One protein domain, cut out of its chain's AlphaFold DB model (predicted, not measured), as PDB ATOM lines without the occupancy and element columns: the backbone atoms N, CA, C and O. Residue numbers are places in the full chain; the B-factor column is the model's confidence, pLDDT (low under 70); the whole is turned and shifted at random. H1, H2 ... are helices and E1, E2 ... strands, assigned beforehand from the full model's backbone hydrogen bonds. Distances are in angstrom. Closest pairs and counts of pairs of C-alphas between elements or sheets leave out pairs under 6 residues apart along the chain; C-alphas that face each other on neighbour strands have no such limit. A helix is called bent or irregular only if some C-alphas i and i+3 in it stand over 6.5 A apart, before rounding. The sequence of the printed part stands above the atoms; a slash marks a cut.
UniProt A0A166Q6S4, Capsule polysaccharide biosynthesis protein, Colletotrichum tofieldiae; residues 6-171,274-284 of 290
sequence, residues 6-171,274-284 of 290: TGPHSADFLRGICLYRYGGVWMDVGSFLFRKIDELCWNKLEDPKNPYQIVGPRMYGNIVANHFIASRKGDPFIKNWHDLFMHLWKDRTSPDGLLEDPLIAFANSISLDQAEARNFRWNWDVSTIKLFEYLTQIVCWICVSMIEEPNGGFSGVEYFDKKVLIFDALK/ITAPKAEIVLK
ATOM      1  N   THR A   6      -7.762  84.776  50.210       90.88
ATOM      2  CA  THR A   6      -7.817  86.133  49.639       90.88
ATOM      3  C   THR A   6      -6.422  86.663  49.286       90.88
ATOM      4  O   THR A   6      -6.258  87.259  48.225       90.88
ATOM      5  N   GLY A   7      -5.415  86.429  50.135       90.88
ATOM      6  CA  GLY A   7      -4.028  86.841  49.881       90.88
ATOM      7  C   GLY A   7      -3.421  86.163  48.645       90.88
ATOM      8  O   GLY A   7      -3.105  86.868  47.684       90.88
ATOM      9  N   PRO A   8      -3.305  84.819  48.626       90.44
ATOM     10  CA  PRO A   8      -2.792  84.071  47.476       90.44
ATOM     11  C   PRO A   8      -3.503  84.397  46.158       90.44
ATOM     12  O   PRO A   8      -2.841  84.700  45.168       90.44
ATOM     13  N   HIS A   9      -4.836  84.456  46.141       93.12
ATOM     14  CA  HIS A   9      -5.549  84.800  44.911       93.12
ATOM     15  C   HIS A   9      -5.336  86.257  44.503       93.12
ATOM     16  O   HIS A   9      -5.154  86.534  43.326       93.12
ATOM     17  N   SER A  10      -5.248  87.206  45.441       94.12
ATOM     18  CA  SER A  10      -4.888  88.589  45.089       94.12
ATOM     19  C   SER A  10      -3.506  88.676  44.432       94.12
ATOM     20  O   SER A  10      -3.328  89.436  43.481       94.12
ATOM     21  N   ALA A  11      -2.546  87.862  44.879       95.25
ATOM     22  CA  ALA A  11      -1.263  87.707  44.200       95.25
ATOM     23  C   ALA A  11      -1.428  87.123  42.783       95.25
ATOM     24  O   ALA A  11      -0.799  87.625  41.849       95.25
ATOM     25  N   ASP A  12      -2.322  86.149  42.582       95.81
ATOM     26  CA  ASP A  12      -2.597  85.578  41.258       95.81
ATOM     27  C   ASP A  12      -3.138  86.610  40.249       95.81
ATOM     28  O   ASP A  12      -2.732  86.613  39.083       95.81
ATOM     29  N   PHE A  13      -3.990  87.541  40.691       96.50
ATOM     30  CA  PHE A  13      -4.477  88.644  39.847       96.50
ATOM     31  C   PHE A  13      -3.341  89.568  39.386       96.50
ATOM     32  O   PHE A  13      -3.364  90.081  38.266       96.50
ATOM     33  N   LEU A  14      -2.342  89.793  40.241       97.56
ATOM     34  CA  LEU A  14      -1.251  90.729  39.974       97.56
ATOM     35  C   LEU A  14      -0.094  90.092  39.198       97.56
ATOM     36  O   LEU A  14       0.538  90.773  38.391       97.56
ATOM     37  N   ARG A  15       0.173  88.796  39.396       97.69
ATOM     38  CA  ARG A  15       1.345  88.102  38.839       97.69
ATOM     39  C   ARG A  15       1.476  88.269  37.332       97.69
ATOM     40  O   ARG A  15       2.475  88.809  36.857       97.69
ATOM     41  N   GLY A  16       0.452  87.849  36.593       97.50
ATOM     42  CA  GLY A  16       0.472  87.887  35.132       97.50
ATOM     43  C   GLY A  16       0.612  89.310  34.580       97.50
ATOM     44  O   GLY A  16       1.444  89.555  33.707       97.50
ATOM     45  N   ILE A  17      -0.127  90.282  35.129       98.12
ATOM     46  CA  ILE A  17      -0.076  91.663  34.629       98.12
ATOM     47  C   ILE A  17       1.236  92.372  34.971       98.12
ATOM     48  O   ILE A  17       1.738  93.141  34.147       98.12
ATOM     49  N   CYS A  18       1.812  92.117  36.147       98.56
ATOM     50  CA  CYS A  18       3.102  92.681  36.535       98.56
ATOM     51  C   CYS A  18       4.213  92.159  35.620       98.56
ATOM     52  O   CYS A  18       4.948  92.962  35.044       98.56
ATOM     53  N   LEU A  19       4.266  90.841  35.410       98.62
ATOM     54  CA  LEU A  19       5.211  90.211  34.490       98.62
ATOM     55  C   LEU A  19       5.038  90.729  33.058       98.62
ATOM     56  O   LEU A  19       6.007  91.143  32.429       98.62
ATOM     57  N   TYR A  20       3.804  90.822  32.559       98.69
ATOM     58  CA  TYR A  20       3.558  91.354  31.221       98.69
ATOM     59  C   TYR A  20       4.016  92.815  31.079       98.69
ATOM     60  O   TYR A  20       4.692  93.173  30.112       98.69
ATOM     61  N   ARG A  21       3.663  93.687  32.033       98.44
ATOM     62  CA  ARG A  21       3.945  95.129  31.932       98.44
ATOM     63  C   ARG A  21       5.405  95.485  32.163       98.44
ATOM     64  O   ARG A  21       5.888  96.441  31.547       98.44
ATOM     65  N   TYR A  22       6.083  94.761  33.042       98.31
ATOM     66  CA  TYR A  22       7.405  95.143  33.531       98.31
ATOM     67  C   TYR A  22       8.494  94.121  33.203       98.31
ATOM     68  O   TYR A  22       9.666  94.488  33.197       98.31
ATOM     69  N   GLY A  23       8.136  92.884  32.848       98.06
ATOM     70  CA  GLY A  23       9.077  91.769  32.821       98.06
ATOM     71  C   GLY A  23       9.599  91.467  34.225       98.06
ATOM     72  O   GLY A  23       8.958  91.798  35.224       98.06
ATOM     73  N   GLY A  24      10.785  90.873  34.300       98.12
ATOM     74  CA  GLY A  24      11.450  90.589  35.567       98.12
ATOM     75  C   GLY A  24      11.010  89.257  36.158       98.12
ATOM     76  O   GLY A  24      10.680  88.322  35.426       98.12
ATOM     77  N   VAL A  25      11.030  89.176  37.487       98.06
ATOM     78  CA  VAL A  25      10.738  87.958  38.244       98.06
ATOM     79  C   VAL A  25       9.585  88.200  39.200       98.06
ATOM     80  O   VAL A  25       9.605  89.139  39.994       98.06
ATOM     81  N   TRP A  26       8.598  87.315  39.143       98.06
ATOM     82  CA  TRP A  26       7.655  87.111  40.221       98.06
ATOM     83  C   TRP A  26       8.146  85.957  41.079       98.06
ATOM     84  O   TRP A  26       8.345  84.856  40.569       98.06
ATOM     85  N   MET A  27       8.287  86.199  42.377       97.50
ATOM     86  CA  MET A  27       8.597  85.176  43.363       97.50
ATOM     87  C   MET A  27       7.710  85.394  44.583       97.50
ATOM     88  O   MET A  27       7.564  86.523  45.057       97.50
ATOM     89  N   ASP A  28       7.099  84.331  45.083       95.81
ATOM     90  CA  ASP A  28       6.333  84.405  46.318       95.81
ATOM     91  C   ASP A  28       7.242  84.744  47.508       95.81
ATOM     92  O   ASP A  28       8.356  84.242  47.625       95.81
ATOM     93  N   VAL A  29       6.730  85.544  48.443       92.56
ATOM     94  CA  VAL A  29       7.482  85.986  49.635       92.56
ATOM     95  C   VAL A  29       7.845  84.849  50.596       92.56
ATOM     96  O   VAL A  29       8.793  84.968  51.362       92.56
ATOM     97  N   GLY A  30       7.110  83.736  50.546       92.62
ATOM     98  CA  GLY A  30       7.402  82.522  51.309       92.62
ATOM     99  C   GLY A  30       8.399  81.616  50.591       92.62
ATOM    100  O   GLY A  30       8.074  80.453  50.368       92.62
ATOM    101  N   SER A  31       9.551  82.144  50.177       95.44
ATOM    102  CA  SER A  31      10.620  81.386  49.519       95.44
ATOM    103  C   SER A  31      11.986  81.828  50.047       95.44
ATOM    104  O   SER A  31      12.302  83.018  50.021       95.44
ATOM    105  N   PHE A  32      12.819  80.881  50.483       96.06
ATOM    106  CA  PHE A  32      14.237  81.139  50.747       96.06
ATOM    107  C   PHE A  32      15.030  80.962  49.466       96.06
ATOM    108  O   PHE A  32      15.032  79.874  48.911       96.06
ATOM    109  N   LEU A  33      15.718  82.000  49.005       96.00
ATOM    110  CA  LEU A  33      16.549  81.934  47.809       96.00
ATOM    111  C   LEU A  33      18.002  81.605  48.192       96.00
ATOM    112  O   LEU A  33      18.601  82.330  48.977       96.00
ATOM    113  N   PHE A  34      18.575  80.544  47.623       96.25
ATOM    114  CA  PHE A  34      19.957  80.105  47.893       96.25
ATOM    115  C   PHE A  34      20.908  80.300  46.703       96.25
ATOM    116  O   PHE A  34      22.123  80.167  46.848       96.25
ATOM    117  N   ARG A  35      20.370  80.608  45.518       93.62
ATOM    118  CA  ARG A  35      21.127  80.907  44.294       93.62
ATOM    119  C   ARG A  35      20.719  82.270  43.741       93.62
ATOM    120  O   ARG A  35      19.552  82.649  43.785       93.62
ATOM    121  N   LYS A  36      21.668  82.986  43.136       94.25
ATOM    122  CA  LYS A  36      21.386  84.236  42.420       94.25
ATOM    123  C   LYS A  36      20.435  83.992  41.246       94.25
ATOM    124  O   LYS A  36      20.675  83.128  40.404       94.25
ATOM    125  N   ILE A  37      19.390  84.810  41.146       95.62
ATOM    126  CA  ILE A  37      18.432  84.773  40.028       95.62
ATOM    127  C   ILE A  37      19.140  84.992  38.678       95.62
ATOM    128  O   ILE A  37      18.749  84.392  37.677       95.62
ATOM    129  N   ASP A  38      20.215  85.783  38.657       95.25
ATOM    130  CA  ASP A  38      21.041  86.011  37.465       95.25
ATOM    131  C   ASP A  38      21.594  84.715  36.877       95.25
ATOM    132  O   ASP A  38      21.477  84.461  35.675       95.25
ATOM    133  N   GLU A  39      22.115  83.849  37.742       93.38
ATOM    134  CA  GLU A  39      22.666  82.545  37.374       93.38
ATOM    135  C   GLU A  39      21.578  81.505  37.100       93.38
ATOM    136  O   GLU A  39      21.744  80.630  36.245       93.38
ATOM    137  N   LEU A  40      20.450  81.596  37.808       95.12
ATOM    138  CA  LEU A  40      19.294  80.747  37.552       95.12
ATOM    139  C   LEU A  40      18.721  81.011  36.160       95.12
ATOM    140  O   LEU A  40      18.439  80.063  35.424       95.12
ATOM    141  N   CYS A  41      18.499  82.275  35.798       96.00
ATOM    142  CA  CYS A  41      17.750  82.590  34.589       96.00
ATOM    143  C   CYS A  41      17.944  83.987  33.998       96.00
ATOM    144  O   CYS A  41      17.822  84.108  32.775       96.00
ATOM    145  N   TRP A  42      18.219  85.029  34.790       96.75
ATOM    146  CA  TRP A  42      18.117  86.396  34.266       96.75
ATOM    147  C   TRP A  42      19.154  86.693  33.182       96.75
ATOM    148  O   TRP A  42      18.765  87.187  32.126       96.75
ATOM    149  N   ASN A  43      20.401  86.228  33.328       96.12
ATOM    150  CA  ASN A  43      21.440  86.365  32.292       96.12
ATOM    151  C   ASN A  43      21.014  85.762  30.935       96.12
ATOM    152  O   ASN A  43      21.412  86.234  29.873       96.12
ATOM    153  N   LYS A  44      20.194  84.700  30.946       95.88
ATOM    154  CA  LYS A  44      19.648  84.097  29.716       95.88
ATOM    155  C   LYS A  44      18.472  84.894  29.171       95.88
ATOM    156  O   LYS A  44      18.333  85.018  27.958       95.88
ATOM    157  N   LEU A  45      17.607  85.392  30.051       97.31
ATOM    158  CA  LEU A  45      16.436  86.160  29.649       97.31
ATOM    159  C   LEU A  45      16.809  87.549  29.143       97.31
ATOM    160  O   LEU A  45      16.159  88.011  28.216       97.31
ATOM    161  N   GLU A  46      17.835  88.207  29.668       96.12
ATOM    162  CA  GLU A  46      18.231  89.531  29.185       96.12
ATOM    163  C   GLU A  46      19.005  89.488  27.856       96.12
ATOM    164  O   GLU A  46      18.948  90.453  27.095       96.12
ATOM    165  N   ASP A  47      19.669  88.369  27.529       96.94
ATOM    166  CA  ASP A  47      20.400  88.218  26.266       96.94
ATOM    167  C   ASP A  47      19.433  88.131  25.067       96.94
ATOM    168  O   ASP A  47      18.761  87.108  24.877       96.94
ATOM    169  N   PRO A  48      19.380  89.140  24.175       95.06
ATOM    170  CA  PRO A  48      18.458  89.142  23.041       95.06
ATOM    171  C   PRO A  48      18.724  88.018  22.031       95.06
ATOM    172  O   PRO A  48      17.837  87.711  21.234       95.06
ATOM    173  N   LYS A  49      19.912  87.397  22.047       96.50
ATOM    174  CA  LYS A  49      20.249  86.253  21.185       96.50
ATOM    175  C   LYS A  49      19.669  84.944  21.705       96.50
ATOM    176  O   LYS A  49      19.536  83.989  20.940       96.50
ATOM    177  N   ASN A  50      19.334  84.889  22.988       96.06
ATOM    178  CA  ASN A  50      18.726  83.719  23.581       96.06
ATOM    179  C   ASN A  50      17.244  83.624  23.165       96.06
ATOM    180  O   ASN A  50      16.520  84.623  23.250       96.06
ATOM    181  N   PRO A  51      16.763  82.453  22.700       95.75
ATOM    182  CA  PRO A  51      15.382  82.311  22.251       95.75
ATOM    183  C   PRO A  51      14.362  82.349  23.393       95.75
ATOM    184  O   PRO A  51      13.196  82.636  23.114       95.75
ATOM    185  N   TYR A  52      14.766  82.056  24.632       97.56
ATOM    186  CA  TYR A  52      13.853  81.944  25.765       97.56
ATOM    187  C   TYR A  52      13.266  83.300  26.165       97.56
ATOM    188  O   TYR A  52      13.939  84.330  26.131       97.56
ATOM    189  N   GLN A  53      11.987  83.288  26.521       98.19
ATOM    190  CA  GLN A  53      11.216  84.469  26.915       98.19
ATOM    191  C   GLN A  53      10.670  84.354  28.338       98.19
ATOM    192  O   GLN A  53      10.519  85.372  29.012       98.19
ATOM    193  N   ILE A  54      10.416  83.125  28.799       98.50
ATOM    194  CA  ILE A  54       9.909  82.820  30.138       98.50
ATOM    195  C   ILE A  54      10.784  81.744  30.768       98.50
ATOM    196  O   ILE A  54      11.256  80.842  30.072       98.50
ATOM    197  N   VAL A  55      10.960  81.816  32.085       98.25
ATOM    198  CA  VAL A  55      11.516  80.743  32.900       98.25
ATOM    199  C   VAL A  55      10.550  80.370  34.017       98.25
ATOM    200  O   VAL A  55      10.004  81.255  34.678       98.25
ATOM    201  N   GLY A  56      10.375  79.068  34.250       97.56
ATOM    202  CA  GLY A  56       9.563  78.570  35.354       97.56
ATOM    203  C   GLY A  56       9.960  77.171  35.845       97.56
ATOM    204  O   GLY A  56      10.528  76.377  35.088       97.56
ATOM    205  N   PRO A  57       9.656  76.847  37.108       97.50
ATOM    206  CA  PRO A  57       9.930  75.548  37.701       97.50
ATOM    207  C   PRO A  57       8.900  74.502  37.270       97.50
ATOM    208  O   PRO A  57       7.712  74.593  37.581       97.50
ATOM    209  N   ARG A  58       9.343  73.465  36.561       96.06
ATOM    210  CA  ARG A  58       8.467  72.385  36.097       96.06
ATOM    211  C   ARG A  58       8.235  71.369  37.207       96.06
ATOM    212  O   ARG A  58       9.185  70.757  37.697       96.06
ATOM    213  N   MET A  59       6.967  71.090  37.490       94.75
ATOM    214  CA  MET A  59       6.569  69.983  38.359       94.75
ATOM    215  C   MET A  59       6.521  68.667  37.563       94.75
ATOM    216  O   MET A  59       7.297  67.744  37.805       94.75
ATOM    217  N   TYR A  60       5.647  68.594  36.561       92.25
ATOM    218  CA  TYR A  60       5.453  67.445  35.668       92.25
ATOM    219  C   TYR A  60       4.722  67.903  34.401       92.25
ATOM    220  O   TYR A  60       4.243  69.030  34.362       92.25
ATOM    221  N   GLY A  61       4.674  67.083  33.343       89.69
ATOM    222  CA  GLY A  61       4.067  67.491  32.063       89.69
ATOM    223  C   GLY A  61       4.490  68.905  31.626       89.69
ATOM    224  O   GLY A  61       5.673  69.251  31.707       89.69
ATOM    225  N   ASN A  62       3.513  69.723  31.242       89.75
ATOM    226  CA  ASN A  62       3.616  71.166  30.989       89.75
ATOM    227  C   ASN A  62       3.271  72.043  32.218       89.75
ATOM    228  O   ASN A  62       3.149  73.263  32.097       89.75
ATOM    229  N   ILE A  63       3.120  71.440  33.399       93.19
ATOM    230  CA  ILE A  63       2.750  72.124  34.639       93.19
ATOM    231  C   ILE A  63       3.979  72.773  35.265       93.19
ATOM    232  O   ILE A  63       4.978  72.117  35.580       93.19
ATOM    233  N   VAL A  64       3.861  74.080  35.474       95.19
ATOM    234  CA  VAL A  64       4.852  74.919  36.140       95.19
ATOM    235  C   VAL A  64       4.277  75.406  37.465       95.19
ATOM    236  O   VAL A  64       3.109  75.793  37.533       95.19
ATOM    237  N   ALA A  65       5.092  75.399  38.518       95.75
ATOM    238  CA  ALA A  65       4.696  75.996  39.781       95.75
ATOM    239  C   ALA A  65       4.776  77.526  39.681       95.75
ATOM    240  O   ALA A  65       5.826  78.101  39.409       95.75
ATOM    241  N   ASN A  66       3.657  78.205  39.917       96.50
ATOM    242  CA  ASN A  66       3.533  79.655  39.732       96.50
ATOM    243  C   ASN A  66       4.197  80.497  40.838       96.50
ATOM    244  O   ASN A  66       4.173  81.726  40.759       96.50
ATOM    245  N   HIS A  67       4.784  79.862  41.856       97.06
ATOM    246  CA  HIS A  67       5.467  80.562  42.942       97.06
ATOM    247  C   HIS A  67       6.717  81.307  42.458       97.06
ATOM    248  O   HIS A  67       7.121  82.274  43.098       97.06
ATOM    249  N   PHE A  68       7.313  80.878  41.340       98.25
ATOM    250  CA  PHE A  68       8.415  81.551  40.667       98.25
ATOM    251  C   PHE A  68       8.159  81.576  39.160       98.25
ATOM    252  O   PHE A  68       8.072  80.529  38.531       98.25
ATOM    253  N   ILE A  69       8.075  82.760  38.557       98.62
ATOM    254  CA  ILE A  69       8.047  82.930  37.100       98.62
ATOM    255  C   ILE A  69       8.912  84.136  36.750       98.62
ATOM    256  O   ILE A  69       8.690  85.230  37.264       98.62
ATOM    257  N   ALA A  70       9.858  83.962  35.833       98.62
ATOM    258  CA  ALA A  70      10.619  85.062  35.253       98.62
ATOM    259  C   ALA A  70      10.225  85.247  33.789       98.62
ATOM    260  O   ALA A  70      10.060  84.264  33.075       98.62
ATOM    261  N   SER A  71      10.072  86.482  33.314       98.56
ATOM    262  CA  SER A  71       9.706  86.727  31.915       98.56
ATOM    263  C   SER A  71      10.253  88.037  31.367       98.56
ATOM    264  O   SER A  71      10.524  88.989  32.106       98.56
ATOM    265  N   ARG A  72      10.382  88.108  30.041       98.31
ATOM    266  CA  ARG A  72      10.581  89.381  29.348       98.31
ATOM    267  C   ARG A  72       9.297  90.205  29.367       98.31
ATOM    268  O   ARG A  72       8.187  89.685  29.303       98.31
ATOM    269  N   LYS A  73       9.469  91.524  29.395       98.06
ATOM    270  CA  LYS A  73       8.361  92.470  29.261       98.06
ATOM    271  C   LYS A  73       7.626  92.253  27.935       98.06
ATOM    272  O   LYS A  73       8.258  92.136  26.889       98.06
ATOM    273  N   GLY A  74       6.298  92.312  27.978       98.31
ATOM    274  CA  GLY A  74       5.440  92.246  26.797       98.31
ATOM    275  C   GLY A  74       5.245  90.840  26.232       98.31
ATOM    276  O   GLY A  74       4.762  90.718  25.109       98.31
ATOM    277  N   ASP A  75       5.613  89.797  26.979       98.50
ATOM    278  CA  ASP A  75       5.513  88.414  26.517       98.50
ATOM    279  C   ASP A  75       4.044  88.003  26.223       98.50
ATOM    280  O   ASP A  75       3.167  88.178  27.081       98.50
ATOM    281  N   PRO A  76       3.745  87.464  25.022       98.31
ATOM    282  CA  PRO A  76       2.384  87.112  24.616       98.31
ATOM    283  C   PRO A  76       1.807  85.906  25.368       98.31
ATOM    284  O   PRO A  76       0.603  85.868  25.610       98.31
ATOM    285  N   PHE A  77       2.632  84.943  25.782       98.56
ATOM    286  CA  PHE A  77       2.168  83.814  26.584       98.56
ATOM    287  C   PHE A  77       1.740  84.301  27.973       98.56
ATOM    288  O   PHE A  77       0.658  83.946  28.436       98.56
ATOM    289  N   ILE A  78       2.524  85.181  28.612       98.81
ATOM    290  CA  ILE A  78       2.153  85.798  29.898       98.81
ATOM    291  C   ILE A  78       0.865  86.622  29.770       98.81
ATOM    292  O   ILE A  78       0.011  86.573  30.659       98.81
ATOM    293  N   LYS A  79       0.696  87.356  28.661       98.69
ATOM    294  CA  LYS A  79      -0.532  88.110  28.368       98.69
ATOM    295  C   LYS A  79      -1.749  87.190  28.286       98.69
ATOM    296  O   LYS A  79      -2.725  87.434  28.988       98.69
ATOM    297  N   ASN A  80      -1.665  86.124  27.489       98.62
ATOM    298  CA  ASN A  80      -2.748  85.155  27.317       98.62
ATOM    299  C   ASN A  80      -3.074  84.434  28.630       98.62
ATOM    300  O   ASN A  80      -4.242  84.259  28.970       98.62
ATOM    301  N   TRP A  81      -2.045  84.079  29.403       98.69
ATOM    302  CA  TRP A  81      -2.196  83.478  30.727       98.69
ATOM    303  C   TRP A  81      -2.962  84.387  31.691       98.69
ATOM    304  O   TRP A  81      -3.900  83.939  32.352       98.69
ATOM    305  N   HIS A  82      -2.606  85.674  31.735       98.62
ATOM    306  CA  HIS A  82      -3.305  86.660  32.553       98.62
ATOM    307  C   HIS A  82      -4.740  86.906  32.074       98.62
ATOM    308  O   HIS A  82      -5.660  86.902  32.887       98.62
ATOM    309  N   ASP A  83      -4.941  87.104  30.770       98.62
ATOM    310  CA  ASP A  83      -6.254  87.412  30.201       98.62
ATOM    311  C   ASP A  83      -7.254  86.270  30.431       98.62
ATOM    312  O   ASP A  83      -8.392  86.534  30.820       98.62
ATOM    313  N   LEU A  84      -6.827  85.013  30.253       98.56
ATOM    314  CA  LEU A  84      -7.656  83.841  30.541       98.56
ATOM    315  C   LEU A  84      -8.048  83.794  32.020       98.56
ATOM    316  O   LEU A  84      -9.224  83.649  32.343       98.56
ATOM    317  N   PHE A  85      -7.085  83.984  32.927       98.19
ATOM    318  CA  PHE A  85      -7.365  84.011  34.361       98.19
ATOM    319  C   PHE A  85      -8.364  85.122  34.722       98.19
ATOM    320  O   PHE A  85      -9.346  84.874  35.419       98.19
ATOM    321  N   MET A  86      -8.173  86.335  34.196       98.06
ATOM    322  CA  MET A  86      -9.088  87.456  34.433       98.06
ATOM    323  C   MET A  86     -10.482  87.220  33.848       98.06
ATOM    324  O   MET A  86     -11.467  87.658  34.443       98.06
ATOM    325  N   HIS A  87     -10.576  86.536  32.705       97.81
ATOM    326  CA  HIS A  87     -11.851  86.162  32.105       97.81
ATOM    327  C   HIS A  87     -12.642  85.233  33.027       97.81
ATOM    328  O   HIS A  87     -13.791  85.525  33.348       97.81
ATOM    329  N   LEU A  88     -12.001  84.165  33.506       97.00
ATOM    330  CA  LEU A  88     -12.621  83.176  34.389       97.00
ATOM    331  C   LEU A  88     -13.104  83.789  35.710       97.00
ATOM    332  O   LEU A  88     -14.151  83.413  36.236       97.00
ATOM    333  N   TRP A  89     -12.364  84.770  36.231       95.81
ATOM    334  CA  TRP A  89     -12.682  85.475  37.475       95.81
ATOM    335  C   TRP A  89     -13.689  86.619  37.333       95.81
ATOM    336  O   TRP A  89     -14.057  87.235  38.340       95.81
ATOM    337  N   LYS A  90     -14.136  86.936  36.114       95.38
ATOM    338  CA  LYS A  90     -15.075  88.031  35.884       95.38
ATOM    339  C   LYS A  90     -16.356  87.821  36.699       95.38
ATOM    340  O   LYS A  90     -16.951  86.752  36.674       95.38
ATOM    341  N   ASP A  91     -16.762  88.866  37.418       94.56
ATOM    342  CA  ASP A  91     -17.955  88.888  38.274       94.56
ATOM    343  C   ASP A  91     -17.953  87.832  39.410       94.56
ATOM    344  O   ASP A  91     -18.998  87.537  39.993       94.56
ATOM    345  N   ARG A  92     -16.774  87.302  39.785       93.62
ATOM    346  CA  ARG A  92     -16.599  86.325  40.875       93.62
ATOM    347  C   ARG A  92     -15.877  86.901  42.091       93.62
ATOM    348  O   ARG A  92     -15.087  87.842  42.019       93.62
ATOM    349  N   THR A  93     -16.117  86.282  43.245       92.06
ATOM    350  CA  THR A  93     -15.452  86.615  44.519       92.06
ATOM    351  C   THR A  93     -14.777  85.418  45.195       92.06
ATOM    352  O   THR A  93     -14.086  85.621  46.196       92.06
ATOM    353  N   SER A  94     -14.939  84.218  44.633       92.38
ATOM    354  CA  SER A  94     -14.440  82.924  45.108       92.38
ATOM    355  C   SER A  94     -13.960  82.088  43.907       92.38
ATOM    356  O   SER A  94     -14.514  82.280  42.817       92.38
ATOM    357  N   PRO A  95     -12.977  81.178  44.080       92.31
ATOM    358  CA  PRO A  95     -12.589  80.228  43.040       92.31
ATOM    359  C   PRO A  95     -13.606  79.095  42.811       92.31
ATOM    360  O   PRO A  95     -13.448  78.314  41.876       92.31
ATOM    361  N   ASP A  96     -14.633  78.982  43.655       93.12
ATOM    362  CA  ASP A  96     -15.614  77.897  43.573       93.12
ATOM    363  C   ASP A  96     -16.372  77.910  42.234       93.12
ATOM    364  O   ASP A  96     -16.821  78.959  41.750       93.12
ATOM    365  N   GLY A  97     -16.525  76.730  41.638       93.50
ATOM    366  CA  GLY A  97     -17.173  76.521  40.347       93.50
ATOM    367  C   GLY A  97     -16.348  77.008  39.153       93.50
ATOM    368  O   GLY A  97     -16.894  77.131  38.058       93.50
ATOM    369  N   LEU A  98     -15.060  77.343  39.320       94.62
ATOM    370  CA  LEU A  98     -14.208  77.745  38.190       94.62
ATOM    371  C   LEU A  98     -13.964  76.589  37.216       94.62
ATOM    372  O   LEU A  98     -13.924  76.809  36.009       94.62
ATOM    373  N   LEU A  99     -13.860  75.355  37.713       94.19
ATOM    374  CA  LEU A  99     -13.650  74.169  36.875       94.19
ATOM    375  C   LEU A  99     -14.880  73.729  36.074       94.19
ATOM    376  O   LEU A  99     -14.768  72.838  35.230       94.19
ATOM    377  N   GLU A 100     -16.039  74.335  36.326       93.69
ATOM    378  CA  GLU A 100     -17.240  74.147  35.510       93.69
ATOM    379  C   GLU A 100     -17.173  74.960  34.206       93.69
ATOM    380  O   GLU A 100     -17.938  74.695  33.278       93.69
ATOM    381  N   ASP A 101     -16.260  75.936  34.113       95.94
ATOM    382  CA  ASP A 101     -16.095  76.752  32.914       95.94
ATOM    383  C   ASP A 101     -15.559  75.905  31.741       95.94
ATOM    384  O   ASP A 101     -14.500  75.272  31.870       95.94
ATOM    385  N   PRO A 102     -16.236  75.898  30.573       95.12
ATOM    386  CA  PRO A 102     -15.824  75.105  29.417       95.12
ATOM    387  C   PRO A 102     -14.380  75.348  28.964       95.12
ATOM    388  O   PRO A 102     -13.751  74.430  28.437       95.12
ATOM    389  N   LEU A 103     -13.823  76.546  29.192       95.62
ATOM    390  CA  LEU A 103     -12.456  76.872  28.783       95.62
ATOM    391  C   LEU A 103     -11.404  76.020  29.501       95.62
ATOM    392  O   LEU A 103     -10.354  75.737  28.918       95.62
ATOM    393  N   ILE A 104     -11.689  75.605  30.740       94.50
ATOM    394  CA  ILE A 104     -10.761  74.858  31.598       94.50
ATOM    395  C   ILE A 104     -11.333  73.546  32.147       94.50
ATOM    396  O   ILE A 104     -10.666  72.869  32.929       94.50
ATOM    397  N   ALA A 105     -12.511  73.118  31.687       92.06
ATOM    398  CA  ALA A 105     -13.161  71.883  32.127       92.06
ATOM    399  C   ALA A 105     -12.304  70.615  31.921       92.06
ATOM    400  O   ALA A 105     -12.496  69.624  32.631       92.06
ATOM    401  N   PHE A 106     -11.321  70.645  31.009       90.38
ATOM    402  CA  PHE A 106     -10.345  69.562  30.825       90.38
ATOM    403  C   PHE A 106      -9.558  69.245  32.107       90.38
ATOM    404  O   PHE A 106      -9.106  68.113  32.286       90.38
ATOM    405  N   ALA A 107      -9.406  70.215  33.016       90.44
ATOM    406  CA  ALA A 107      -8.667  70.028  34.255       90.44
ATOM    407  C   ALA A 107      -9.322  69.007  35.199       90.44
ATOM    408  O   ALA A 107      -8.622  68.389  35.997       90.44
ATOM    409  N   ASN A 108     -10.618  68.714  35.027       87.69
ATOM    410  CA  ASN A 108     -11.292  67.611  35.721       87.69
ATOM    411  C   ASN A 108     -10.724  66.225  35.356       87.69
ATOM    412  O   ASN A 108     -10.963  65.257  36.072       87.69
ATOM    413  N   SER A 109      -9.995  66.109  34.242       86.62
ATOM    414  CA  SER A 109      -9.341  64.870  33.798       86.62
ATOM    415  C   SER A 109      -7.851  64.805  34.148       86.62
ATOM    416  O   SER A 109      -7.201  63.809  33.832       86.62
ATOM    417  N   ILE A 110      -7.283  65.840  34.779       85.75
ATOM    418  CA  ILE A 110      -5.876  65.818  35.191       85.75
ATOM    419  C   ILE A 110      -5.737  64.896  36.404       85.75
ATOM    420  O   ILE A 110      -6.260  65.178  37.481       85.75
ATOM    421  N   SER A 111      -4.998  63.801  36.227       82.94
ATOM    422  CA  SER A 111      -4.617  62.912  37.325       82.94
ATOM    423  C   SER A 111      -3.419  63.462  38.107       82.94
ATOM    424  O   SER A 111      -2.522  64.096  37.542       82.94
ATOM    425  N   LEU A 112      -3.380  63.171  39.411       86.25
ATOM    426  CA  LEU A 112      -2.228  63.434  40.276       86.25
ATOM    427  C   LEU A 112      -1.140  62.350  40.165       86.25
ATOM    428  O   LEU A 112      -0.043  62.551  40.677       86.25
ATOM    429  N   ASP A 113      -1.370  61.261  39.423       90.81
ATOM    430  CA  ASP A 113      -0.401  60.158  39.284       90.81
ATOM    431  C   ASP A 113       0.966  60.635  38.773       90.81
ATOM    432  O   ASP A 113       2.012  60.165  39.215       90.81
ATOM    433  N   GLN A 114       0.982  61.602  37.845       89.81
ATOM    434  CA  GLN A 114       2.235  62.161  37.330       89.81
ATOM    435  C   GLN A 114       2.977  62.996  38.382       89.81
ATOM    436  O   GLN A 114       4.210  62.977  38.404       89.81
ATOM    437  N   ALA A 115       2.250  63.705  39.253       91.62
ATOM    438  CA  ALA A 115       2.827  64.390  40.406       91.62
ATOM    439  C   ALA A 115       3.434  63.368  41.380       91.62
ATOM    440  O   ALA A 115       4.610  63.482  41.736       91.62
ATOM    441  N   GLU A 116       2.688  62.323  41.733       92.06
ATOM    442  CA  GLU A 116       3.147  61.278  42.653       92.06
ATOM    443  C   GLU A 116       4.361  60.509  42.116       92.06
ATOM    444  O   GLU A 116       5.335  60.293  42.845       92.06
ATOM    445  N   ALA A 117       4.359  60.165  40.822       93.12
ATOM    446  CA  ALA A 117       5.489  59.539  40.131       93.12
ATOM    447  C   ALA A 117       6.738  60.434  40.127       93.12
ATOM    448  O   ALA A 117       7.872  59.952  40.092       93.12
ATOM    449  N   ARG A 118       6.531  61.750  40.195       93.38
ATOM    450  CA  ARG A 118       7.567  62.771  40.351       93.38
ATOM    451  C   ARG A 118       7.930  63.059  41.808       93.38
ATOM    452  O   ARG A 118       8.759  63.939  42.012       93.38
ATOM    453  N   ASN A 119       7.385  62.308  42.768       94.38
ATOM    454  CA  ASN A 119       7.548  62.447  44.218       94.38
ATOM    455  C   ASN A 119       6.942  63.725  44.825       94.38
ATOM    456  O   ASN A 119       7.339  64.135  45.912       94.38
ATOM    457  N   PHE A 120       5.954  64.324  44.162       93.94
ATOM    458  CA  PHE A 120       5.089  65.342  44.752       93.94
ATOM    459  C   PHE A 120       3.958  64.666  45.528       93.94
ATOM    460  O   PHE A 120       3.027  64.146  44.919       93.94
ATOM    461  N   ARG A 121       4.061  64.627  46.862       90.31
ATOM    462  CA  ARG A 121       3.183  63.824  47.731       90.31
ATOM    463  C   ARG A 121       2.553  64.640  48.852       90.31
ATOM    464  O   ARG A 121       2.553  64.226  50.008       90.31
ATOM    465  N   TRP A 122       2.005  65.799  48.509       86.81
ATOM    466  CA  TRP A 122       1.140  66.516  49.437       86.81
ATOM    467  C   TRP A 122      -0.028  65.627  49.865       86.81
ATOM    468  O   TRP A 122      -0.698  64.995  49.050       86.81
ATOM    469  N   ASN A 123      -0.291  65.619  51.162       87.50
ATOM    470  CA  ASN A 123      -1.399  64.926  51.798       87.50
ATOM    471  C   ASN A 123      -2.682  65.763  51.731       87.50
ATOM    472  O   ASN A 123      -3.225  66.170  52.759       87.50
ATOM    473  N   TRP A 124      -3.133  66.052  50.511       90.38
ATOM    474  CA  TRP A 124      -4.348  66.824  50.267       90.38
ATOM    475  C   TRP A 124      -5.555  66.220  51.002       90.38
ATOM    476  O   TRP A 124      -5.827  65.029  50.878       90.38
ATOM    477  N   ASP A 125      -6.283  67.057  51.742       92.19
ATOM    478  CA  ASP A 125      -7.497  66.713  52.502       92.19
ATOM    479  C   ASP A 125      -8.751  67.363  51.887       92.19
ATOM    480  O   ASP A 125      -9.750  67.660  52.539       92.19
ATOM    481  N   VAL A 126      -8.682  67.645  50.586       91.62
ATOM    482  CA  VAL A 126      -9.757  68.240  49.793       91.62
ATOM    483  C   VAL A 126      -9.945  67.455  48.503       91.62
ATOM    484  O   VAL A 126      -9.057  66.722  48.067       91.62
ATOM    485  N   SER A 127     -11.099  67.617  47.855       91.38
ATOM    486  CA  SER A 127     -11.315  67.014  46.541       91.38
ATOM    487  C   SER A 127     -10.351  67.593  45.499       91.38
ATOM    488  O   SER A 127      -9.977  68.766  45.553       91.38
ATOM    489  N   THR A 128     -10.009  66.791  44.490       90.88
ATOM    490  CA  THR A 128      -9.190  67.226  43.348       90.88
ATOM    491  C   THR A 128      -9.788  68.443  42.632       90.88
ATOM    492  O   THR A 128      -9.052  69.330  42.214       90.88
ATOM    493  N   ILE A 129     -11.123  68.528  42.554       92.56
ATOM    494  CA  ILE A 129     -11.839  69.700  42.023       92.56
ATOM    495  C   ILE A 129     -11.492  70.940  42.849       92.56
ATOM    496  O   ILE A 129     -11.004  71.927  42.309       92.56
ATOM    497  N   LYS A 130     -11.659  70.871  44.173       92.25
ATOM    498  CA  LYS A 130     -11.367  72.005  45.055       92.25
ATOM    499  C   LYS A 130      -9.900  72.430  44.972       92.25
ATOM    500  O   LYS A 130      -9.601  73.624  44.993       92.25
ATOM    501  N   LEU A 131      -8.990  71.462  44.854       92.81
ATOM    502  CA  LEU A 131      -7.567  71.720  44.665       92.81
ATOM    503  C   LEU A 131      -7.298  72.474  43.356       92.81
ATOM    504  O   LEU A 131      -6.604  73.485  43.374       92.81
ATOM    505  N   PHE A 132      -7.846  72.030  42.225       94.00
ATOM    506  CA  PHE A 132      -7.619  72.698  40.940       94.00
ATOM    507  C   PHE A 132      -8.328  74.051  40.822       94.00
ATOM    508  O   PHE A 132      -7.788  74.947  40.180       94.00
ATOM    509  N   GLU A 133      -9.466  74.249  41.494       94.19
ATOM    510  CA  GLU A 133     -10.087  75.571  41.643       94.19
ATOM    511  C   GLU A 133      -9.170  76.523  42.419       94.19
ATOM    512  O   GLU A 133      -8.905  77.644  41.976       94.19
ATOM    513  N   TYR A 134      -8.601  76.060  43.534       93.56
ATOM    514  CA  TYR A 134      -7.592  76.816  44.273       93.56
ATOM    515  C   TYR A 134      -6.344  77.103  43.414       93.56
ATOM    516  O   TYR A 134      -5.797  78.202  43.451       93.56
ATOM    517  N   LEU A 135      -5.928  76.155  42.572       94.38
ATOM    518  CA  LEU A 135      -4.788  76.283  41.661       94.38
ATOM    519  C   LEU A 135      -5.170  76.826  40.271       94.38
ATOM    520  O   LEU A 135      -4.420  76.615  39.314       94.38
ATOM    521  N   THR A 136      -6.293  77.545  40.120       95.81
ATOM    522  CA  THR A 136      -6.806  77.929  38.785       95.81
ATOM    523  C   THR A 136      -5.784  78.708  37.955       95.81
ATOM    524  O   THR A 136      -5.744  78.567  36.734       95.81
ATOM    525  N   GLN A 137      -4.902  79.497  38.575       97.00
ATOM    526  CA  GLN A 137      -3.854  80.182  37.821       97.00
ATOM    527  C   GLN A 137      -2.892  79.192  37.136       97.00
ATOM    528  O   GLN A 137      -2.526  79.394  35.979       97.00
ATOM    529  N   ILE A 138      -2.535  78.085  37.794       96.94
ATOM    530  CA  ILE A 138      -1.757  76.999  37.182       96.94
ATOM    531  C   ILE A 138      -2.593  76.307  36.099       96.94
ATOM    532  O   ILE A 138      -2.084  76.044  35.015       96.94
ATOM    533  N   VAL A 139      -3.892  76.088  36.319       96.75
ATOM    534  CA  VAL A 139      -4.782  75.517  35.290       96.75
ATOM    535  C   VAL A 139      -4.820  76.384  34.022       96.75
ATOM    536  O   VAL A 139      -4.733  75.863  32.909       96.75
ATOM    537  N   CYS A 140      -4.856  77.711  34.169       97.81
ATOM    538  CA  CYS A 140      -4.777  78.643  33.041       97.81
ATOM    539  C   CYS A 140      -3.450  78.511  32.285       97.81
ATOM    540  O   CYS A 140      -3.441  78.559  31.057       97.81
ATOM    541  N   TRP A 141      -2.332  78.314  32.993       97.81
ATOM    542  CA  TRP A 141      -1.030  78.074  32.365       97.81
ATOM    543  C   TRP A 141      -1.056  76.810  31.502       97.81
ATOM    544  O   TRP A 141      -0.624  76.831  30.347       97.81
ATOM    545  N   ILE A 142      -1.611  75.721  32.045       95.75
ATOM    546  CA  ILE A 142      -1.771  74.454  31.324       95.75
ATOM    547  C   ILE A 142      -2.582  74.691  30.049       95.75
ATOM    548  O   ILE A 142      -2.114  74.337  28.969       95.75
ATOM    549  N   CYS A 143      -3.734  75.358  30.162       96.19
ATOM    550  CA  CYS A 143      -4.600  75.682  29.029       96.19
ATOM    551  C   CYS A 143      -3.836  76.444  27.935       96.19
ATOM    552  O   CYS A 143      -3.772  75.983  26.797       96.19
ATOM    553  N   VAL A 144      -3.167  77.548  28.290       97.56
ATOM    554  CA  VAL A 144      -2.410  78.362  27.325       97.56
ATOM    555  C   VAL A 144      -1.310  77.546  26.655       97.56
ATOM    556  O   VAL A 144      -1.152  77.652  25.447       97.56
ATOM    557  N   SER A 145      -0.599  76.682  27.381       96.38
ATOM    558  CA  SER A 145       0.442  75.823  26.791       96.38
ATOM    559  C   SER A 145      -0.079  74.694  25.887       96.38
ATOM    560  O   SER A 145       0.714  74.078  25.182       96.38
ATOM    561  N   MET A 146      -1.387  74.417  25.895       95.50
ATOM    562  CA  MET A 146      -2.026  73.405  25.046       95.50
ATOM    563  C   MET A 146      -2.738  74.009  23.827       95.50
ATOM    564  O   MET A 146      -3.123  73.264  22.928       95.50
ATOM    565  N   ILE A 147      -2.935  75.330  23.778       95.88
ATOM    566  CA  ILE A 147      -3.693  75.986  22.708       95.88
ATOM    567  C   ILE A 147      -2.892  76.064  21.405       95.88
ATOM    568  O   ILE A 147      -1.705  76.396  21.387       95.88
ATOM    569  N   GLU A 148      -3.588  75.809  20.301       96.75
ATOM    570  CA  GLU A 148      -3.167  76.098  18.936       96.75
ATOM    571  C   GLU A 148      -4.295  76.873  18.239       96.75
ATOM    572  O   GLU A 148      -5.314  76.296  17.849       96.75
ATOM    573  N   GLU A 149      -4.141  78.194  18.118       96.56
ATOM    574  CA  GLU A 149      -5.178  79.037  17.524       96.56
ATOM    575  C   GLU A 149      -5.316  78.804  16.006       96.56
ATOM    576  O   GLU A 149      -4.323  78.588  15.298       96.56
ATOM    577  N   PRO A 150      -6.545  78.880  15.461       92.94
ATOM    578  CA  PRO A 150      -6.782  78.689  14.036       92.94
ATOM    579  C   PRO A 150      -6.133  79.791  13.179       92.94
ATOM    580  O   PRO A 150      -5.795  80.874  13.649       92.94
ATOM    581  N   ASN A 151      -6.001  79.526  11.874       91.75
ATOM    582  CA  ASN A 151      -5.528  80.489  10.866       91.75
ATOM    583  C   ASN A 151      -4.118  81.069  11.114       91.75
ATOM    584  O   ASN A 151      -3.818  82.169  10.655       91.75
ATOM    585  N   GLY A 152      -3.246  80.326  11.804       88.44
ATOM    586  CA  GLY A 152      -1.878  80.766  12.102       88.44
ATOM    587  C   GLY A 152      -1.790  81.770  13.254       88.44
ATOM    588  O   GLY A 152      -0.858  82.574  13.277       88.44
ATOM    589  N   GLY A 153      -2.766  81.750  14.169       94.38
ATOM    590  CA  GLY A 153      -2.741  82.521  15.412       94.38
ATOM    591  C   GLY A 153      -1.683  82.031  16.408       94.38
ATOM    592  O   GLY A 153      -0.725  81.338  16.057       94.38
ATOM    593  N   PHE A 154      -1.833  82.410  17.678       97.38
ATOM    594  CA  PHE A 154      -0.891  82.014  18.720       97.38
ATOM    595  C   PHE A 154      -0.862  80.485  18.910       97.38
ATOM    596  O   PHE A 154      -1.890  79.848  19.120       97.38
ATOM    597  N   SER A 155       0.334  79.891  18.887       97.62
ATOM    598  CA  SER A 155       0.537  78.484  19.248       97.62
ATOM    599  C   SER A 155       1.243  78.399  20.591       97.62
ATOM    600  O   SER A 155       2.460  78.571  20.682       97.62
ATOM    601  N   GLY A 156       0.480  78.128  21.646       97.12
ATOM    602  CA  GLY A 156       1.017  77.914  22.981       97.12
ATOM    603  C   GLY A 156       1.835  76.632  23.093       97.12
ATOM    604  O   GLY A 156       2.827  76.617  23.818       97.12
ATOM    605  N   VAL A 157       1.492  75.608  22.307       95.88
ATOM    606  CA  VAL A 157       2.263  74.357  22.199       95.88
ATOM    607  C   VAL A 157       3.668  74.623  21.659       95.88
ATOM    608  O   VAL A 157       4.660  74.206  22.259       95.88
ATOM    609  N   GLU A 158       3.774  75.349  20.542       95.69
ATOM    610  CA  GLU A 158       5.074  75.719  19.976       95.69
ATOM    611  C   GLU A 158       5.827  76.684  20.899       95.69
ATOM    612  O   GLU A 158       7.043  76.556  21.077       95.69
ATOM    613  N   TYR A 159       5.113  77.641  21.497       97.25
ATOM    614  CA  TYR A 159       5.709  78.620  22.396       97.25
ATOM    615  C   TYR A 159       6.323  77.949  23.622       97.25
ATOM    616  O   TYR A 159       7.471  78.229  23.959       97.25
ATOM    617  N   PHE A 160       5.600  77.030  24.263       96.31
ATOM    618  CA  PHE A 160       6.098  76.312  25.429       96.31
ATOM    619  C   PHE A 160       7.357  75.495  25.092       96.31
ATOM    620  O   PHE A 160       8.352  75.606  25.801       96.31
ATOM    621  N   ASP A 161       7.360  74.774  23.963       94.31
ATOM    622  CA  ASP A 161       8.504  73.968  23.498       94.31
ATOM    623  C   ASP A 161       9.755  74.825  23.215       94.31
ATOM    624  O   ASP A 161      10.878  74.454  23.555       94.31
ATOM    625  N   LYS A 162       9.576  75.996  22.587       95.06
ATOM    626  CA  LYS A 162      10.696  76.782  22.034       95.06
ATOM    627  C   LYS A 162      11.117  77.987  22.868       95.06
ATOM    628  O   LYS A 162      12.229  78.487  22.677       95.06
ATOM    629  N   LYS A 163      10.228  78.526  23.701       97.06
ATOM    630  CA  LYS A 163      10.388  79.841  24.348       97.06
ATOM    631  C   LYS A 163      10.330  79.785  25.868       97.06
ATOM    632  O   LYS A 163      10.769  80.748  26.497       97.06
ATOM    633  N   VAL A 164       9.862  78.689  26.462       97.44
ATOM    634  CA  VAL A 164       9.834  78.525  27.919       97.44
ATOM    635  C   VAL A 164      11.017  77.663  28.353       97.44
ATOM    636  O   VAL A 164      11.143  76.503  27.969       97.44
ATOM    637  N   LEU A 165      11.907  78.241  29.155       97.12
ATOM    638  CA  LEU A 165      13.013  77.531  29.784       97.12
ATOM    639  C   LEU A 165      12.558  76.997  31.143       97.12
ATOM    640  O   LEU A 165      12.017  77.737  31.958       97.12
ATOM    641  N   ILE A 166      12.789  75.718  31.411       97.19
ATOM    642  CA  ILE A 166      12.292  75.083  32.633       97.19
ATOM    643  C   ILE A 166      13.392  74.349  33.389       97.19
ATOM    644  O   ILE A 166      14.341  73.834  32.796       97.19
ATOM    645  N   PHE A 167      13.247  74.285  34.707       97.00
ATOM    646  CA  PHE A 167      14.123  73.544  35.616       97.00
ATOM    647  C   PHE A 167      13.296  72.650  36.556       97.00
ATOM    648  O   PHE A 167      12.067  72.709  36.548       97.00
ATOM    649  N   ASP A 168      13.949  71.750  37.295       96.62
ATOM    650  CA  ASP A 168      13.273  70.727  38.109       96.62
ATOM    651  C   ASP A 168      12.713  71.318  39.413       96.62
ATOM    652  O   ASP A 168      13.470  71.505  40.360       96.62
ATOM    653  N   ALA A 169      11.400  71.556  39.496       96.88
ATOM    654  CA  ALA A 169      10.794  72.199  40.667       96.88
ATOM    655  C   ALA A 169      11.033  71.426  41.975       96.88
ATOM    656  O   ALA A 169      11.251  72.023  43.022       96.88
ATOM    657  N   LEU A 170      11.020  70.087  41.938       96.06
ATOM    658  CA  LEU A 170      11.181  69.304  43.165       96.06
ATOM    659  C   LEU A 170      12.588  69.465  43.740       96.06
ATOM    660  O   LEU A 170      12.753  69.619  44.943       96.06
ATOM    661  N   LYS A 171      13.609  69.400  42.883       95.31
ATOM    662  CA  LYS A 171      15.008  69.481  43.322       95.31
ATOM    663  C   LYS A 171      15.449  70.910  43.602       95.31
ATOM    664  O   LYS A 171      16.329  71.122  44.431       95.31
ATOM    665  N   ILE A 274      15.698  71.462  31.949       93.31
ATOM    666  CA  ILE A 274      15.041  70.290  31.378       93.31
ATOM    667  C   ILE A 274      14.518  70.663  29.990       93.31
ATOM    668  O   ILE A 274      13.994  71.757  29.787       93.31
ATOM    669  N   THR A 275      14.628  69.741  29.038       87.25
ATOM    670  CA  THR A 275      13.937  69.869  27.752       87.25
ATOM    671  C   THR A 275      12.428  69.828  27.978       87.25
ATOM    672  O   THR A 275      11.926  68.888  28.598       87.25
ATOM    673  N   ALA A 276      11.706  70.825  27.469       81.75
ATOM    674  CA  ALA A 276      10.251  70.845  27.540       81.75
ATOM    675  C   ALA A 276       9.664  69.546  26.953       81.75
ATOM    676  O   ALA A 276      10.076  69.121  25.869       81.75
ATOM    677  N   PRO A 277       8.744  68.862  27.659       81.69
ATOM    678  CA  PRO A 277       8.064  67.721  27.072       81.69
ATOM    679  C   PRO A 277       7.156  68.186  25.932       81.69
ATOM    680  O   PRO A 277       6.613  69.291  25.957       81.69
ATOM    681  N   LYS A 278       6.960  67.311  24.944       83.50
ATOM    682  CA  LYS A 278       5.951  67.527  23.905       83.50
ATOM    683  C   LYS A 278       4.564  67.575  24.546       83.50
ATOM    684  O   LYS A 278       4.292  66.820  25.476       83.50
ATOM    685  N   ALA A 279       3.701  68.447  24.033       82.38
ATOM    686  CA  ALA A 279       2.313  68.499  24.468       82.38
ATOM    687  C   ALA A 279       1.614  67.167  24.156       82.38
ATOM    688  O   ALA A 279       1.637  66.700  23.017       82.38
ATOM    689  N   GLU A 280       1.002  66.562  25.173       82.25
ATOM    690  CA  GLU A 280       0.196  65.343  25.020       82.25
ATOM    691  C   GLU A 280      -1.195  65.662  24.457       82.25
ATOM    692  O   GLU A 280      -1.785  64.857  23.739       82.25
ATOM    693  N   ILE A 281      -1.700  66.859  24.764       87.62
ATOM    694  CA  ILE A 281      -3.017  67.356  24.368       87.62
ATOM    695  C   ILE A 281      -2.828  68.687  23.642       87.62
ATOM    696  O   ILE A 281      -2.077  69.547  24.101       87.62
ATOM    697  N   VAL A 282      -3.533  68.852  22.520       92.94
ATOM    698  CA  VAL A 282      -3.564  70.090  21.734       92.94
ATOM    699  C   VAL A 282      -5.012  70.541  21.565       92.94
ATOM    700  O   VAL A 282      -5.846  69.790  21.058       92.94
ATOM    701  N   LEU A 283      -5.304  71.770  21.984       93.25
ATOM    702  CA  LEU A 283      -6.616  72.403  21.909       93.25
ATOM    703  C   LEU A 283      -6.651  73.347  20.702       93.25
ATOM    704  O   LEU A 283      -6.059  74.423  20.729       93.25
ATOM    705  N   LYS A 284      -7.348  72.943  19.636       94.50
ATOM    706  CA  LYS A 284      -7.468  73.735  18.402       94.50
ATOM    707  C   LYS A 284      -8.599  74.755  18.505       94.50
ATOM    708  O   LYS A 284      -9.698  74.499  18.015       94.50
TER     709      LYS A 284
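Overview. This is residues 6 to 171 and 274 to 284 of the 290 residues of the protein "Capsule polysaccharide biosynthesis protein" of Colletotrichum tofieldiae (UniProt A0A166Q6S4). A small twisted sheet of four strands has H1 over one face and H2 over the other, and a group of helices stands beside it: H3 packs on H1, H7 packs on H3 close to the middle of the whole, and H8 meets H7 at a corner. The short helices H4, H5 and H6 with their loops make the side away from H2, where residues 122 to 127 stick out. The printed part has 177 residues, with eight named helices and five named strands in the order H1 E1 E2 H2 E3 E4 H3 H4 H5 H6 H7 H8 E5. The sheet runs E1 E4 E3 E5 and is mixed, and the class is mixed, helices and strands. The whole is compact, with a radius of gyration of the C-alphas of 15.7 A, and rounded, with spans of 43 by 42 by 32 A.

Along the chain. H1, residues 6 to 22, begins at C-alpha 6 at (-7.817, 86.133, 49.639) and is 23.9 A long. It has a kink of 30 degrees near residue 16 and is irregular, but only just: C-alphas 13 and 16 are 6.9 A apart. Strands E1, residues 24 to 27, and E2, residues 31 to 33, follow. H2, residues 37 to 46, is 11.8 A long and irregular, with C-alphas 40 and 43 at 8.0 A. E3, residues 54 to 60, is 16.9 A long, and E4 is residues 68 to 71. H3, residues 76 to 88, is 18.3 A long, from C-alpha 76 at (2.384, 87.112, 24.616). H4 is residues 105 to 109, H5 residues 113 to 117 and H6 residues 128 to 134. H7, residues 136 to 146, is 15.2 A long. H8, residues 156 to 163, is followed with no residue between by E5, residues 164 to 168, 13.3 A long, which ends at C-alpha 168 at (13.273, 70.727, 38.109).

Arrangement. The sheet is twisted, its C-alphas up to 4.2 A off the best plane. E1 and E4 are antiparallel, with N 26 and O 69 at 2.8 A. E3 and E4 form a hairpin, with N 55 and O 70 at 2.8 A. E3 and E5 are parallel, with N 58 and O 167 at 2.8 A. E2 pairs with no named strand. H1 and H2 are on opposite faces, making three layers, helices on both faces of a sheet. H1 has a height over the sheet of 10.0 A and runs along the strands, at 6 degrees to E1 on the local plane. H2 has a height of 8.3 A and runs slantwise to the strands, at 44 degrees to E3 on the local plane. H1, with residues 13 to 20 alone, touches H3, closest at the C-alphas of Gly 16 and His 82, 4.7 A, at a shallow tilt of 33 degrees, only just short of steep, opposite ways. H3 touches H7, closest at the C-alphas of Trp 81 and Trp 141, 5.8 A, at a steep tilt of 49 degrees. H7 touches H8, closest at the C-alphas of Ser 145 and Gly 156, 4.4 A, about perpendicular at 86 degrees. H4 and H6 only just touch, with 3 pairs of C-alphas within 8 A, the closest those of Asn 108 and Ile 129, 6.7 A. H5 only grazes the sheet, with its residues 114 to 117. O i to N i+4 pairs are within hydrogen-bond range throughout H3, H5, H6, H7 and H8, in 11 of 13 in H1, 4 of 6 in H2, and 0 of 1 in H4, where 2 of 2 O i to N i+3 pairs are.

Size, cuts and confidence. The two C-alphas farthest apart are those of Lys 49 and Asp 125, 46.2 A. Residues 172 to 273 are not printed, and C-alphas 171 and 274 are 12.0 A apart across the cut. The link from H3 to H4, residues 89 to 104, is long. The mean pLDDT of the printed part is 94.6, and no printed residue is under 70.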